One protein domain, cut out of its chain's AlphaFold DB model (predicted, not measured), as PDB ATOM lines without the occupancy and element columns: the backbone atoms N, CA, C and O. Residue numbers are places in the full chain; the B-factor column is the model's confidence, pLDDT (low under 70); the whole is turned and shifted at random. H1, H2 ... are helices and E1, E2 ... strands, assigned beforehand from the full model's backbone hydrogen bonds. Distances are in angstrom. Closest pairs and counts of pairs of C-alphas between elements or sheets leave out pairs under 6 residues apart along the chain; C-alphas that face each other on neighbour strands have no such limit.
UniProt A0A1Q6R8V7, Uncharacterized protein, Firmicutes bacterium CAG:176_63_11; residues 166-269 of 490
ATOM      1  N   ASN A 166     140.757 121.314 135.735       78.69
ATOM      2  CA  ASN A 166     139.575 121.908 136.367       78.69
ATOM      3  C   ASN A 166     139.192 121.292 137.717       78.69
ATOM      4  O   ASN A 166     138.221 121.767 138.310       78.69
ATOM      5  N   ASP A 167     139.892 120.263 138.189       81.56
ATOM      6  CA  ASP A 167     139.599 119.671 139.491       81.56
ATOM      7  C   ASP A 167     139.817 120.698 140.611       81.56
ATOM      8  O   ASP A 167     140.696 121.565 140.493       81.56
ATOM      9  N   PRO A 168     139.008 120.641 141.687       82.31
ATOM     10  CA  PRO A 168     139.140 121.562 142.802       82.31
ATOM     11  C   PRO A 168     140.477 121.352 143.517       82.31
ATOM     12  O   PRO A 168     140.915 120.222 143.736       82.31
ATOM     13  N   VAL A 169     141.115 122.450 143.915       83.44
ATOM     14  CA  VAL A 169     142.291 122.402 144.784       83.44
ATOM     15  C   VAL A 169     141.866 121.849 146.134       83.44
ATOM     16  O   VAL A 169     140.964 122.373 146.781       83.44
ATOM     17  N   THR A 170     142.543 120.796 146.570       83.25
ATOM     18  CA  THR A 170     142.432 120.279 147.931       83.25
ATOM     19  C   THR A 170     143.575 120.808 148.780       83.25
ATOM     20  O   THR A 170     144.693 120.986 148.290       83.25
ATOM     21  N   GLU A 171     143.307 121.022 150.062       83.62
ATOM     22  CA  GLU A 171     144.329 121.377 151.040       83.62
ATOM     23  C   GLU A 171     145.397 120.283 151.144       83.62
ATOM     24  O   GLU A 171     145.102 119.131 151.469       83.62
ATOM     25  N   GLN A 172     146.644 120.632 150.825       84.75
ATOM     26  CA  GLN A 172     147.772 119.705 150.869       84.75
ATOM     27  C   GLN A 172     149.112 120.438 150.929       84.75
ATOM     28  O   GLN A 172     149.261 121.559 150.433       84.75
ATOM     29  N   LEU A 173     150.114 119.766 151.501       85.00
ATOM     30  CA  LEU A 173     151.495 120.237 151.488       85.00
ATOM     31  C   LEU A 173     152.056 120.154 150.065       85.00
ATOM     32  O   LEU A 173     152.073 119.084 149.467       85.00
ATOM     33  N   LEU A 174     152.517 121.292 149.546       83.94
ATOM     34  CA  LEU A 174     153.073 121.418 148.199       83.94
ATOM     35  C   LEU A 174     154.587 121.206 148.183       83.94
ATOM     36  O   LEU A 174     155.097 120.511 147.311       83.94
ATOM     37  N   ASP A 175     155.308 121.826 149.121       84.06
ATOM     38  CA  ASP A 175     156.771 121.754 149.203       84.06
ATOM     39  C   ASP A 175     157.270 122.171 150.601       84.06
ATOM     40  O   ASP A 175     156.544 122.782 151.390       84.06
ATOM     41  N   THR A 176     158.521 121.852 150.932       87.25
ATOM     42  CA  THR A 176     159.204 122.303 152.152       87.25
ATOM     43  C   THR A 176     160.616 122.774 151.829       87.25
ATOM     44  O   THR A 176     161.429 122.024 151.295       87.25
ATOM     45  N   LYS A 177     160.953 124.000 152.238       86.62
ATOM     46  CA  LYS A 177     162.263 124.607 151.982       86.62
ATOM     47  C   LYS A 177     162.957 125.014 153.275       86.62
ATOM     48  O   LYS A 177     162.401 125.766 154.071       86.62
ATOM     49  N   THR A 178     164.197 124.569 153.459       88.44
ATOM     50  CA  THR A 178     165.063 125.027 154.556       88.44
ATOM     51  C   THR A 178     165.832 126.274 154.119       88.44
ATOM     52  O   THR A 178     166.467 126.282 153.064       88.44
ATOM     53  N   LEU A 179     165.774 127.333 154.922       84.31
ATOM     54  CA  LEU A 179     166.417 128.627 154.693       84.31
ATOM     55  C   LEU A 179     167.294 128.994 155.889       84.31
ATOM     56  O   LEU A 179     167.100 128.470 156.978       84.31
ATOM     57  N   LYS A 180     168.242 129.916 155.695       84.75
ATOM     58  CA  LYS A 180     169.052 130.496 156.774       84.75
ATOM     59  C   LYS A 180     168.622 131.931 157.031       84.75
ATOM     60  O   LYS A 180     168.383 132.681 156.083       84.75
ATOM     61  N   ASP A 181     168.495 132.301 158.296       78.38
ATOM     62  CA  ASP A 181     168.241 133.680 158.690       78.38
ATOM     63  C   ASP A 181     169.517 134.542 158.587       78.38
ATOM     64  O   ASP A 181     170.594 134.069 158.214       78.38
ATOM     65  N   LYS A 182     169.405 135.833 158.920       75.12
ATOM     66  CA  LYS A 182     170.533 136.784 158.880       75.12
ATOM     67  C   LYS A 182     171.667 136.430 159.855       75.12
ATOM     68  O   LYS A 182     172.770 136.941 159.692       75.12
ATOM     69  N   ASN A 183     171.396 135.562 160.828       78.38
ATOM     70  CA  ASN A 183     172.334 135.101 161.845       78.38
ATOM     71  C   ASN A 183     172.901 133.706 161.514       78.38
ATOM     72  O   ASN A 183     173.695 133.168 162.283       78.38
ATOM     73  N   GLY A 184     172.525 133.127 160.367       74.06
ATOM     74  CA  GLY A 184     172.960 131.806 159.918       74.06
ATOM     75  C   GLY A 184     172.167 130.636 160.510       74.06
ATOM     76  O   GLY A 184     172.514 129.488 160.227       74.06
ATOM     77  N   GLN A 185     171.113 130.896 161.290       83.38
ATOM     78  CA  GLN A 185     170.250 129.872 161.871       83.38
ATOM     79  C   GLN A 185     169.282 129.329 160.817       83.38
ATOM     80  O   GLN A 185     168.637 130.083 160.086       83.38
ATOM     81  N   GLU A 186     169.188 128.003 160.725       86.12
ATOM     82  CA  GLU A 186     168.300 127.335 159.776       86.12
ATOM     83  C   GLU A 186     166.849 127.324 160.276       86.12
ATOM     84  O   GLU A 186     166.578 126.976 161.424       86.12
ATOM     85  N   TYR A 187     165.908 127.666 159.395       82.94
ATOM     86  CA  TYR A 187     164.468 127.559 159.619       82.94
ATOM     87  C   TYR A 187     163.781 126.937 158.399       82.94
ATOM     88  O   TYR A 187     164.250 127.062 157.267       82.94
ATOM     89  N   LYS A 188     162.662 126.242 158.619       86.38
ATOM     90  CA  LYS A 188     161.878 125.602 157.552       86.38
ATOM     91  C   LYS A 188     160.668 126.452 157.182       86.38
ATOM     92  O   LYS A 188     160.017 127.017 158.059       86.38
ATOM     93  N   VAL A 189     160.382 126.508 155.885       88.19
ATOM     94  CA  VAL A 189     159.190 127.123 155.301       88.19
ATOM     95  C   VAL A 189     158.380 126.044 154.596       88.19
ATOM     96  O   VAL A 189     158.917 125.322 153.754       88.19
ATOM     97  N   TYR A 190     157.102 125.944 154.944       87.75
ATOM     98  CA  TYR A 190     156.159 124.982 154.379       87.75
ATOM     99  C   TYR A 190     155.245 125.682 153.377       87.75
ATOM    100  O   TYR A 190     154.610 126.670 153.726       87.75
ATOM    101  N   TYR A 191     155.161 125.184 152.147       88.06
ATOM    102  CA  TYR A 191     154.240 125.706 151.137       88.06
ATOM    103  C   TYR A 191     152.986 124.851 151.103       88.06
ATOM    104  O   TYR A 191     153.079 123.626 151.014       88.06
ATOM    105  N   TYR A 192     151.820 125.481 151.159       86.38
ATOM    106  CA  TYR A 192     150.558 124.771 151.317       86.38
ATOM    107  C   TYR A 192     149.500 125.267 150.349       86.38
ATOM    108  O   TYR A 192     149.316 126.472 150.197       86.38
ATOM    109  N   ALA A 193     148.794 124.334 149.716       86.31
ATOM    110  CA  ALA A 193     147.654 124.652 148.876       86.31
ATOM    111  C   ALA A 193     146.498 125.124 149.760       86.31
ATOM    112  O   ALA A 193     146.045 124.379 150.625       86.31
ATOM    113  N   TRP A 194     146.031 126.352 149.539       87.25
ATOM    114  CA  TRP A 194     144.999 126.983 150.357       87.25
ATOM    115  C   TRP A 194     143.810 127.431 149.492       87.25
ATOM    116  O   TRP A 194     143.884 128.481 148.847       87.25
ATOM    117  N   PRO A 195     142.732 126.630 149.435       85.25
ATOM    118  CA  PRO A 195     141.473 127.006 148.794       85.25
ATOM    119  C   PRO A 195     140.815 128.239 149.429       85.25
ATOM    120  O   PRO A 195     140.985 128.509 150.619       85.25
ATOM    121  N   SER A 196     139.983 128.963 148.672       83.12
ATOM    122  CA  SER A 196     139.241 130.122 149.206       83.12
ATOM    123  C   SER A 196     138.271 129.782 150.343       83.12
ATOM    124  O   SER A 196     137.921 130.658 151.132       83.12
ATOM    125  N   THR A 197     137.832 128.525 150.431       82.19
ATOM    126  CA  THR A 197     136.881 128.037 151.438       82.19
ATOM    127  C   THR A 197     137.534 127.650 152.766       82.19
ATOM    128  O   THR A 197     136.820 127.270 153.690       82.19
ATOM    129  N   SER A 198     138.863 127.696 152.865       82.38
ATOM    130  CA  SER A 198     139.617 127.199 154.019       82.38
ATOM    131  C   SER A 198     139.687 128.208 155.171       82.38
ATOM    132  O   SER A 198     139.864 129.411 154.962       82.38
ATOM    133  N   GLU A 199     139.571 127.721 156.411       79.38
ATOM    134  CA  GLU A 199     139.551 128.557 157.618       79.38
ATOM    135  C   GLU A 199     140.957 128.814 158.176       79.38
ATOM    136  O   GLU A 199     141.676 127.894 158.564       79.38
ATOM    137  N   LEU A 200     141.349 130.088 158.285       78.44
ATOM    138  CA  LEU A 200     142.665 130.473 158.799       78.44
ATOM    139  C   LEU A 200     142.696 130.420 160.335       78.44
ATOM    140  O   LEU A 200     142.454 131.424 161.004       78.44
ATOM    141  N   THR A 201     143.023 129.258 160.902       78.25
ATOM    142  CA  THR A 201     143.240 129.088 162.351       78.25
ATOM    143  C   THR A 201     144.554 128.363 162.638       78.25
ATOM    144  O   THR A 201     144.990 127.522 161.855       78.25
ATOM    145  N   GLY A 202     145.198 128.674 163.771       70.50
ATOM    146  CA  GLY A 202     146.447 128.016 164.181       70.50
ATOM    147  C   GLY A 202     146.293 126.497 164.290       70.50
ATOM    148  O   GLY A 202     147.128 125.752 163.789       70.50
ATOM    149  N   GLU A 203     145.173 126.042 164.846       74.12
ATOM    150  CA  GLU A 203     144.807 124.630 164.991       74.12
ATOM    151  C   GLU A 203     144.723 123.896 163.638       74.12
ATOM    152  O   GLU A 203     145.279 122.802 163.482       74.12
ATOM    153  N   HIS A 204     144.058 124.515 162.654       76.19
ATOM    154  CA  HIS A 204     143.872 123.965 161.307       76.19
ATOM    155  C   HIS A 204     145.185 123.933 160.528       76.19
ATOM    156  O   HIS A 204     145.554 122.904 159.966       76.19
ATOM    157  N   LEU A 205     145.960 125.018 160.611       73.44
ATOM    158  CA  LEU A 205     147.295 125.076 160.032       73.44
ATOM    159  C   LEU A 205     148.158 123.953 160.630       73.44
ATOM    160  O   LEU A 205     148.539 123.025 159.932       73.44
ATOM    161  N   LEU A 206     148.394 123.931 161.941       72.81
ATOM    162  CA  LEU A 206     149.350 123.005 162.571       72.81
ATOM    163  C   LEU A 206     148.974 121.509 162.499       72.81
ATOM    164  O   LEU A 206     149.791 120.657 162.866       72.81
ATOM    165  N   SER A 207     147.758 121.166 162.062       69.75
ATOM    166  CA  SER A 207     147.295 119.780 161.904       69.75
ATOM    167  C   SER A 207     147.328 119.257 160.457       69.75
ATOM    168  O   SER A 207     147.451 118.044 160.272       69.75
ATOM    169  N   GLY A 208     147.287 120.132 159.443       64.31
ATOM    170  CA  GLY A 208     147.103 119.765 158.029       64.31
ATOM    171  C   GLY A 208     148.369 119.488 157.199       64.31
ATOM    172  O   GLY A 208     148.259 119.069 156.046       64.31
ATOM    173  N   PHE A 209     149.580 119.683 157.741       63.72
ATOM    174  CA  PHE A 209     150.846 119.686 156.974       63.72
ATOM    175  C   PHE A 209     151.561 118.323 156.826       63.72
ATOM    176  O   PHE A 209     152.783 118.276 156.693       63.72
ATOM    177  N   GLY A 210     150.845 117.193 156.860       51.72
ATOM    178  CA  GLY A 210     151.466 115.862 156.701       51.72
ATOM    179  C   GLY A 210     152.258 115.364 157.924       51.72
ATOM    180  O   GLY A 210     153.040 114.421 157.819       51.72
ATOM    181  N   GLY A 211     152.045 115.978 159.092       58.16
ATOM    182  CA  GLY A 211     152.623 115.592 160.382       58.16
ATOM    183  C   GLY A 211     152.291 116.616 161.474       58.16
ATOM    184  O   GLY A 211     151.970 117.762 161.171       58.16
ATOM    185  N   ARG A 212     152.349 116.216 162.754       58.16
ATOM    186  CA  ARG A 212     152.062 117.109 163.896       58.16
ATOM    187  C   ARG A 212     153.200 118.123 164.077       58.16
ATOM    188  O   ARG A 212     154.224 117.782 164.665       58.16
ATOM    189  N   LEU A 213     153.016 119.358 163.614       69.06
ATOM    190  CA  LEU A 213     153.903 120.490 163.918       69.06
ATOM    191  C   LEU A 213     153.492 121.101 165.263       69.06
ATOM    192  O   LEU A 213     152.940 122.193 165.309       69.06
ATOM    193  N   ARG A 214     153.671 120.343 166.350       75.06
ATOM    194  CA  ARG A 214     153.172 120.714 167.681       75.06
ATOM    195  C   ARG A 214     154.289 120.794 168.714       75.06
ATOM    196  O   ARG A 214     155.264 120.043 168.633       75.06
ATOM    197  N   VAL A 215     154.124 121.674 169.695       73.81
ATOM    198  CA  VAL A 215     154.996 121.745 170.878       73.81
ATOM    199  C   VAL A 215     154.930 120.470 171.716       73.81
ATOM    200  O   VAL A 215     153.956 119.714 171.689       73.81
ATOM    201  N   SER A 216     155.978 120.242 172.500       71.94
ATOM    202  CA  SER A 216     156.065 119.143 173.460       71.94
ATOM    203  C   SER A 216     156.815 119.590 174.713       71.94
ATOM    204  O   SER A 216     157.434 120.654 174.734       71.94
ATOM    205  N   GLU A 217     156.833 118.754 175.752       69.88
ATOM    206  CA  GLU A 217     157.616 119.020 176.968       69.88
ATOM    207  C   GLU A 217     159.114 119.236 176.690       69.88
ATOM    208  O   GLU A 217     159.781 119.969 177.416       69.88
ATOM    209  N   THR A 218     159.648 118.633 175.624       68.19
ATOM    210  CA  THR A 218     161.058 118.765 175.227       68.19
ATOM    211  C   THR A 218     161.305 119.917 174.252       68.19
ATOM    212  O   THR A 218     162.454 120.308 174.060       68.19
ATOM    213  N   THR A 219     160.255 120.468 173.633       70.62
ATOM    214  CA  THR A 219     160.310 121.615 172.710       70.62
ATOM    215  C   THR A 219     159.151 122.567 173.030       70.62
ATOM    216  O   THR A 219     158.101 122.505 172.386       70.62
ATOM    217  N   PRO A 220     159.303 123.418 174.062       75.19
ATOM    218  CA  PRO A 220     158.183 124.157 174.640       75.19
ATOM    219  C   PRO A 220     157.736 125.362 173.805       75.19
ATOM    220  O   PRO A 220     156.656 125.889 174.040       75.19
ATOM    221  N   VAL A 221     158.543 125.809 172.844       79.62
ATOM    222  CA  VAL A 221     158.188 126.874 171.899       79.62
ATOM    223  C   VAL A 221     158.521 126.386 170.499       79.62
ATOM    224  O   VAL A 221     159.648 125.946 170.256       79.62
ATOM    225  N   LEU A 222     157.553 126.462 169.588       81.81
ATOM    226  CA  LEU A 222     157.722 126.069 168.194       81.81
ATOM    227  C   LEU A 222     157.214 127.179 167.273       81.81
ATOM    228  O   LEU A 222     156.026 127.494 167.268       81.81
ATOM    229  N   GLU A 223     158.118 127.740 166.469       83.75
ATOM    230  CA  GLU A 223     157.776 128.683 165.403       83.75
ATOM    231  C   GLU A 223     157.726 127.958 164.055       83.75
ATOM    232  O   GLU A 223     158.728 127.421 163.576       83.75
ATOM    233  N   THR A 224     156.559 127.975 163.419       84.25
ATOM    234  CA  THR A 224     156.332 127.361 162.110       84.25
ATOM    235  C   THR A 224     156.065 128.448 161.076       84.25
ATOM    236  O   THR A 224     155.144 129.246 161.233       84.25
ATOM    237  N   ASN A 225     156.861 128.483 160.005       87.38
ATOM    238  CA  ASN A 225     156.672 129.418 158.894       87.38
ATOM    239  C   ASN A 225     155.973 128.700 157.733       87.38
ATOM    240  O   ASN A 225     156.479 127.700 157.222       87.38
ATOM    241  N   ILE A 226     154.822 129.211 157.314       87.62
ATOM    242  CA  ILE A 226     153.954 128.632 156.289       87.62
ATOM    243  C   ILE A 226     153.713 129.681 155.207       87.62
ATOM    244  O   ILE A 226     153.530 130.855 155.501       87.62
ATOM    245  N   VAL A 227     153.696 129.265 153.949       88.69
ATOM    246  CA  VAL A 227     153.257 130.077 152.818       88.69
ATOM    247  C   VAL A 227     152.001 129.434 152.251       88.69
ATOM    248  O   VAL A 227     152.041 128.315 151.738       88.69
ATOM    249  N   LEU A 228     150.882 130.141 152.372       88.38
ATOM    250  CA  LEU A 228     149.592 129.753 151.820       88.38
ATOM    251  C   LEU A 228     149.540 130.159 150.351       88.38
ATOM    252  O   LEU A 228     149.710 131.334 150.024       88.38
ATOM    253  N   VAL A 229     149.319 129.175 149.488       88.50
ATOM    254  CA  VAL A 229     149.319 129.303 148.032       88.50
ATOM    255  C   VAL A 229     147.893 129.128 147.541       88.50
ATOM    256  O   VAL A 229     147.346 128.023 147.587       88.50
ATOM    257  N   GLN A 230     147.300 130.203 147.030       87.25
ATOM    258  CA  GLN A 230     145.978 130.151 146.423       87.25
ATOM    259  C   GLN A 230     146.084 130.157 144.898       87.25
ATOM    260  O   GLN A 230     146.734 131.024 144.304       87.25
ATOM    261  N   ARG A 231     145.407 129.202 144.253       84.25
ATOM    262  CA  ARG A 231     145.292 129.137 142.790       84.25
ATOM    263  C   ARG A 231     144.024 129.840 142.312       84.25
ATOM    264  O   ARG A 231     142.985 129.794 142.964       84.25
ATOM    265  N   SER A 232     144.103 130.452 141.135       82.75
ATOM    266  CA  SER A 232     142.982 131.139 140.499       82.75
ATOM    267  C   SER A 232     141.801 130.197 140.277       82.75
ATOM    268  O   SER A 232     141.929 129.159 139.622       82.75
ATOM    269  N   GLY A 233     140.637 130.598 140.789       80.56
ATOM    270  CA  GLY A 233     139.394 129.834 140.685       80.56
ATOM    271  C   GLY A 233     139.385 128.530 141.485       80.56
ATOM    272  O   GLY A 233     138.542 127.689 141.190       80.56
ATOM    273  N   ASP A 234     140.316 128.355 142.433       84.12
ATOM    274  CA  ASP A 234     140.513 127.137 143.232       84.12
ATOM    275  C   ASP A 234     140.591 125.860 142.380       84.12
ATOM    276  O   ASP A 234     140.087 124.804 142.758       84.12
ATOM    277  N   LYS A 235     141.241 125.951 141.215       84.06
ATOM    278  CA  LYS A 235     141.458 124.833 140.288       84.06
ATOM    279  C   LYS A 235     142.911 124.386 140.288       84.06
ATOM    280  O   LYS A 235     143.811 125.225 140.346       84.06
ATOM    281  N   VAL A 236     143.152 123.081 140.172       79.00
ATOM    282  CA  VAL A 236     144.505 122.496 140.186       79.00
ATOM    283  C   VAL A 236     145.393 123.070 139.077       79.00
ATOM    284  O   VAL A 236     146.576 123.291 139.317       79.00
ATOM    285  N   GLY A 237     144.848 123.384 137.899       70.50
ATOM    286  CA  GLY A 237     145.587 124.057 136.824       70.50
ATOM    287  C   GLY A 237     145.459 125.583 136.798       70.50
ATOM    288  O   GLY A 237     145.898 126.222 135.843       70.50
ATOM    289  N   GLY A 238     144.854 126.194 137.822       75.31
ATOM    290  CA  GLY A 238     144.837 127.646 137.983       75.31
ATOM    291  C   GLY A 238     146.236 128.191 138.288       75.31
ATOM    292  O   GLY A 238     147.010 127.560 139.012       75.31
ATOM    293  N   TYR A 239     146.557 129.377 137.764       77.12
ATOM    294  CA  TYR A 239     147.791 130.090 138.110       77.12
ATOM    295  C   TYR A 239     147.776 130.517 139.585       77.12
ATOM    296  O   TYR A 239     146.702 130.708 140.157       77.12
ATOM    297  N   ILE A 240     148.946 130.696 140.209       82.75
ATOM    298  CA  ILE A 240     149.012 131.223 141.579       82.75
ATOM    299  C   ILE A 240     148.477 132.656 141.574       82.75
ATOM    300  O   ILE A 240     149.073 133.553 140.980       82.75
ATOM    301  N   GLN A 241     147.338 132.857 142.224       83.38
ATOM    302  CA  GLN A 241     146.685 134.155 142.333       83.38
ATOM    303  C   GLN A 241     147.204 134.935 143.542       83.38
ATOM    304  O   GLN A 241     147.297 136.161 143.485       83.38
ATOM    305  N   ALA A 242     147.531 134.234 144.629       82.75
ATOM    306  CA  ALA A 242     148.026 134.846 145.849       82.75
ATOM    307  C   ALA A 242     148.974 133.913 146.609       82.75
ATOM    308  O   ALA A 242     148.792 132.695 146.629       82.75
ATOM    309  N   ASN A 243     149.967 134.524 147.255       87.00
ATOM    310  CA  ASN A 243     150.870 133.890 148.205       87.00
ATOM    311  C   ASN A 243     150.864 134.716 149.494       87.00
ATOM    312  O   ASN A 243     151.166 135.912 149.457       87.00
ATOM    313  N   TRP A 244     150.565 134.091 150.629       87.06
ATOM    314  CA  TRP A 244     150.611 134.754 151.932       87.06
ATOM    315  C   TRP A 244     151.520 134.004 152.886       87.06
ATOM    316  O   TRP A 244     151.346 132.810 153.106       87.06
ATOM    317  N   GLY A 245     152.473 134.712 153.483       86.44
ATOM    318  CA  GLY A 245     153.262 134.163 154.570       86.44
ATOM    319  C   GLY A 245     152.493 134.232 155.886       86.44
ATOM    320  O   GLY A 245     151.934 135.269 156.241       86.44
ATOM    321  N   VAL A 246     152.498 133.135 156.631       87.38
ATOM    322  CA  VAL A 246     151.925 133.002 157.966       87.38
ATOM    323  C   VAL A 246     152.981 132.387 158.876       87.38
ATOM    324  O   VAL A 246     153.569 131.356 158.562       87.38
ATOM    325  N   ARG A 247     153.231 133.015 160.019       86.06
ATOM    326  CA  ARG A 247     154.021 132.448 161.105       86.06
ATOM    327  C   ARG A 247     153.079 132.037 162.221       86.06
ATOM    328  O   ARG A 247     152.311 132.862 162.708       86.06
ATOM    329  N   VAL A 248     153.151 130.775 162.618       85.56
ATOM    330  CA  VAL A 248     152.407 130.244 163.759       85.56
ATOM    331  C   VAL A 248     153.393 129.935 164.874       85.56
ATOM    332  O   VAL A 248     154.313 129.140 164.674       85.56
ATOM    333  N   THR A 249     153.204 130.558 166.031       85.56
ATOM    334  CA  THR A 249     153.996 130.303 167.236       85.56
ATOM    335  C   THR A 249     153.123 129.576 168.243       85.56
ATOM    336  O   THR A 249     152.139 130.126 168.737       85.56
ATOM    337  N   GLU A 250     153.477 128.333 168.552       83.12
ATOM    338  CA  GLU A 250     152.813 127.546 169.587       83.12
ATOM    339  C   GLU A 250     153.707 127.509 170.835       83.12
ATOM    340  O   GLU A 250     154.924 127.332 170.733       83.12
ATOM    341  N   ASN A 251     153.114 127.724 172.014       82.75
ATOM    342  CA  ASN A 251     153.817 127.725 173.297       82.75
ATOM    343  C   ASN A 251     153.179 126.724 174.260       82.75
ATOM    344  O   ASN A 251     151.982 126.801 174.542       82.75
ATOM    345  N   TYR A 252     154.005 125.841 174.813       81.69
ATOM    346  CA  TYR A 252     153.678 124.913 175.884       81.69
ATOM    347  C   TYR A 252     154.034 125.527 177.236       81.69
ATOM    348  O   TYR A 252     155.203 125.812 177.518       81.69
ATOM    349  N   ARG A 253     153.037 125.695 178.107       80.00
ATOM    350  CA  ARG A 253     153.239 126.191 179.469       80.00
ATOM    351  C   ARG A 253     152.641 125.224 180.482       80.00
ATOM    352  O   ARG A 253     151.439 124.985 180.500       80.00
ATOM    353  N   GLN A 254     153.478 124.701 181.372       74.31
ATOM    354  CA  GLN A 254     153.011 123.908 182.506       74.31
ATOM    355  C   GLN A 254     152.410 124.842 183.567       74.31
ATOM    356  O   GLN A 254     153.097 125.721 184.089       74.31
ATOM    357  N   VAL A 255     151.119 124.673 183.862       79.00
ATOM    358  CA  VAL A 255     150.365 125.540 184.788       79.00
ATOM    359  C   VAL A 255     150.226 124.884 186.167       79.00
ATOM    360  O   VAL A 255     150.120 125.577 187.178       79.00
ATOM    361  N   SER A 256     150.286 123.549 186.242       73.94
ATOM    362  CA  SER A 256     150.342 122.793 187.499       73.94
ATOM    363  C   SER A 256     151.066 121.448 187.327       73.94
ATOM    364  O   SER A 256     151.489 121.092 186.228       73.94
ATOM    365  N   ALA A 257     151.180 120.664 188.406       66.62
ATOM    366  CA  ALA A 257     151.779 119.325 188.370       66.62
ATOM    367  C   ALA A 257     151.065 118.342 187.413       66.62
ATOM    368  O   ALA A 257     151.661 117.339 187.034       66.62
ATOM    369  N   THR A 258     149.815 118.616 187.020       63.12
ATOM    370  CA  THR A 258     149.012 117.749 186.136       63.12
ATOM    371  C   THR A 258     148.307 118.486 184.992       63.12
ATOM    372  O   THR A 258     147.650 117.837 184.183       63.12
ATOM    373  N   ALA A 259     148.424 119.817 184.901       66.62
ATOM    374  CA  ALA A 259     147.758 120.625 183.879       66.62
ATOM    375  C   ALA A 259     148.759 121.455 183.067       66.62
ATOM    376  O   ALA A 259     149.637 122.127 183.618       66.62
ATOM    377  N   TYR A 260     148.571 121.438 181.752       69.06
ATOM    378  CA  TYR A 260     149.323 122.230 180.790       69.06
ATOM    379  C   TYR A 260     148.370 123.087 179.957       69.06
ATOM    380  O   TYR A 260     147.203 122.746 179.768       69.06
ATOM    381  N   GLU A 261     148.889 124.205 179.472       78.62
ATOM    382  CA  GLU A 261     148.202 125.136 178.591       78.62
ATOM    383  C   GLU A 261     149.020 125.277 177.307       78.62
ATOM    384  O   GLU A 261     150.241 125.456 177.352       78.62
ATOM    385  N   ILE A 262     148.339 125.173 176.166       78.81
ATOM    386  CA  ILE A 262     148.916 125.436 174.848       78.81
ATOM    387  C   ILE A 262     148.300 126.735 174.344       78.81
ATOM    388  O   ILE A 262     147.078 126.850 174.258       78.81
ATOM    389  N   THR A 263     149.145 127.707 174.016       80.56
ATOM    390  CA  THR A 263     148.714 128.966 173.393       80.56
ATOM    391  C   THR A 263     149.254 129.043 171.972       80.56
ATOM    392  O   THR A 263     150.385 128.628 171.717       80.56
ATOM    393  N   GLN A 264     148.439 129.556 171.052       81.56
ATOM    394  CA  GLN A 264     148.775 129.709 169.638       81.56
ATOM    395  C   GLN A 264     148.652 131.178 169.247       81.56
ATOM    396  O   GLN A 264     147.620 131.801 169.496       81.56
ATOM    397  N   ASP A 265     149.691 131.705 168.610       81.75
ATOM    398  CA  ASP A 265     149.681 133.021 167.979       81.75
ATOM    399  C   ASP A 265     149.907 132.866 166.473       81.75
ATOM    400  O   ASP A 265     150.797 132.127 166.045       81.75
ATOM    401  N   VAL A 266     149.084 133.537 165.665       83.06
ATOM    402  CA  VAL A 266     149.115 133.456 164.198       83.06
ATOM    403  C   VAL A 266     149.365 134.850 163.643       83.06
ATOM    404  O   VAL A 266     148.530 135.743 163.781       83.06
ATOM    405  N   GLN A 267     150.504 135.034 162.982       85.19
ATOM    406  CA  GLN A 267     150.939 136.320 162.441       85.19
ATOM    407  C   GLN A 267     151.139 136.246 160.928       85.19
ATOM    408  O   GLN A 267     151.785 135.335 160.418       85.19
ATOM    409  N   LEU A 268     150.638 137.240 160.194       84.00
ATOM    410  CA  LEU A 268     150.952 137.405 158.773       84.00
ATOM    411  C   LEU A 268     152.372 137.956 158.610       84.00
ATOM    412  O   LEU A 268     152.741 138.946 159.243       84.00
ATOM    413  N   VAL A 269     153.161 137.339 157.733       84.69
ATOM    414  CA  VAL A 269     154.555 137.707 157.463       84.69
ATOM    415  C   VAL A 269     154.784 137.909 155.966       84.69
ATOM    416  O   VAL A 269     154.312 137.145 155.132       84.69
TER     417      VAL A 269
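Overview. This is residues 166 to 269 of the 490 residues of an uncharacterized protein of Firmicutes bacterium CAG:176_63_11 (UniProt A0A1Q6R8V7). One twisted sheet of five strands curls round a short helix, H1. The 104 printed residues run E1 E2 H1 E3 E4 E5; across the mixed sheet the order is E1 E2 E3 E4 E5. Mostly strand, it is only just loose, close to compact, with radius of gyration of the C-alphas 15.6 A and spans 53 by 33 by 21 A.

Along the chain. Find C-alpha 172 at (147.772, 119.705, 150.869), where E1 begins, residues 172 to 180; E2 is 186 to 193, H1 202 to 208, E3 221 to 231 and E4 240 to 254, 41.8 A long. E5, 260 to 269, ends at (154.555, 137.707, 157.463).

Arrangement. In hairpin E1 and E2, find N 177 and O 189 2.9 A apart. E2, H1, E3 is a strand-helix-strand unit, parallel strands joined through a helix by a right-handed crossover; N 190 and O 225 are 2.9 A apart. E3 E4 E5 is a meander of antiparallel hairpins: N 226 and O 246, 2.8 A; N 249 and O 265, 2.9 A. H1, every O i to N i+4 pair within hydrogen-bond range, is on the sheet; its closest C-alphas with E5 are Gly 202 and Val 266, 6.1 A.

Size, cuts and confidence. The farthest C-alphas, Asn 166 and Ala 257, are 53.5 A apart. The printed part has no cut; link H1 to E3 is long. Look for pLDDT under 70 at residues 207 to 213, 217 to 218 and 257 to 260.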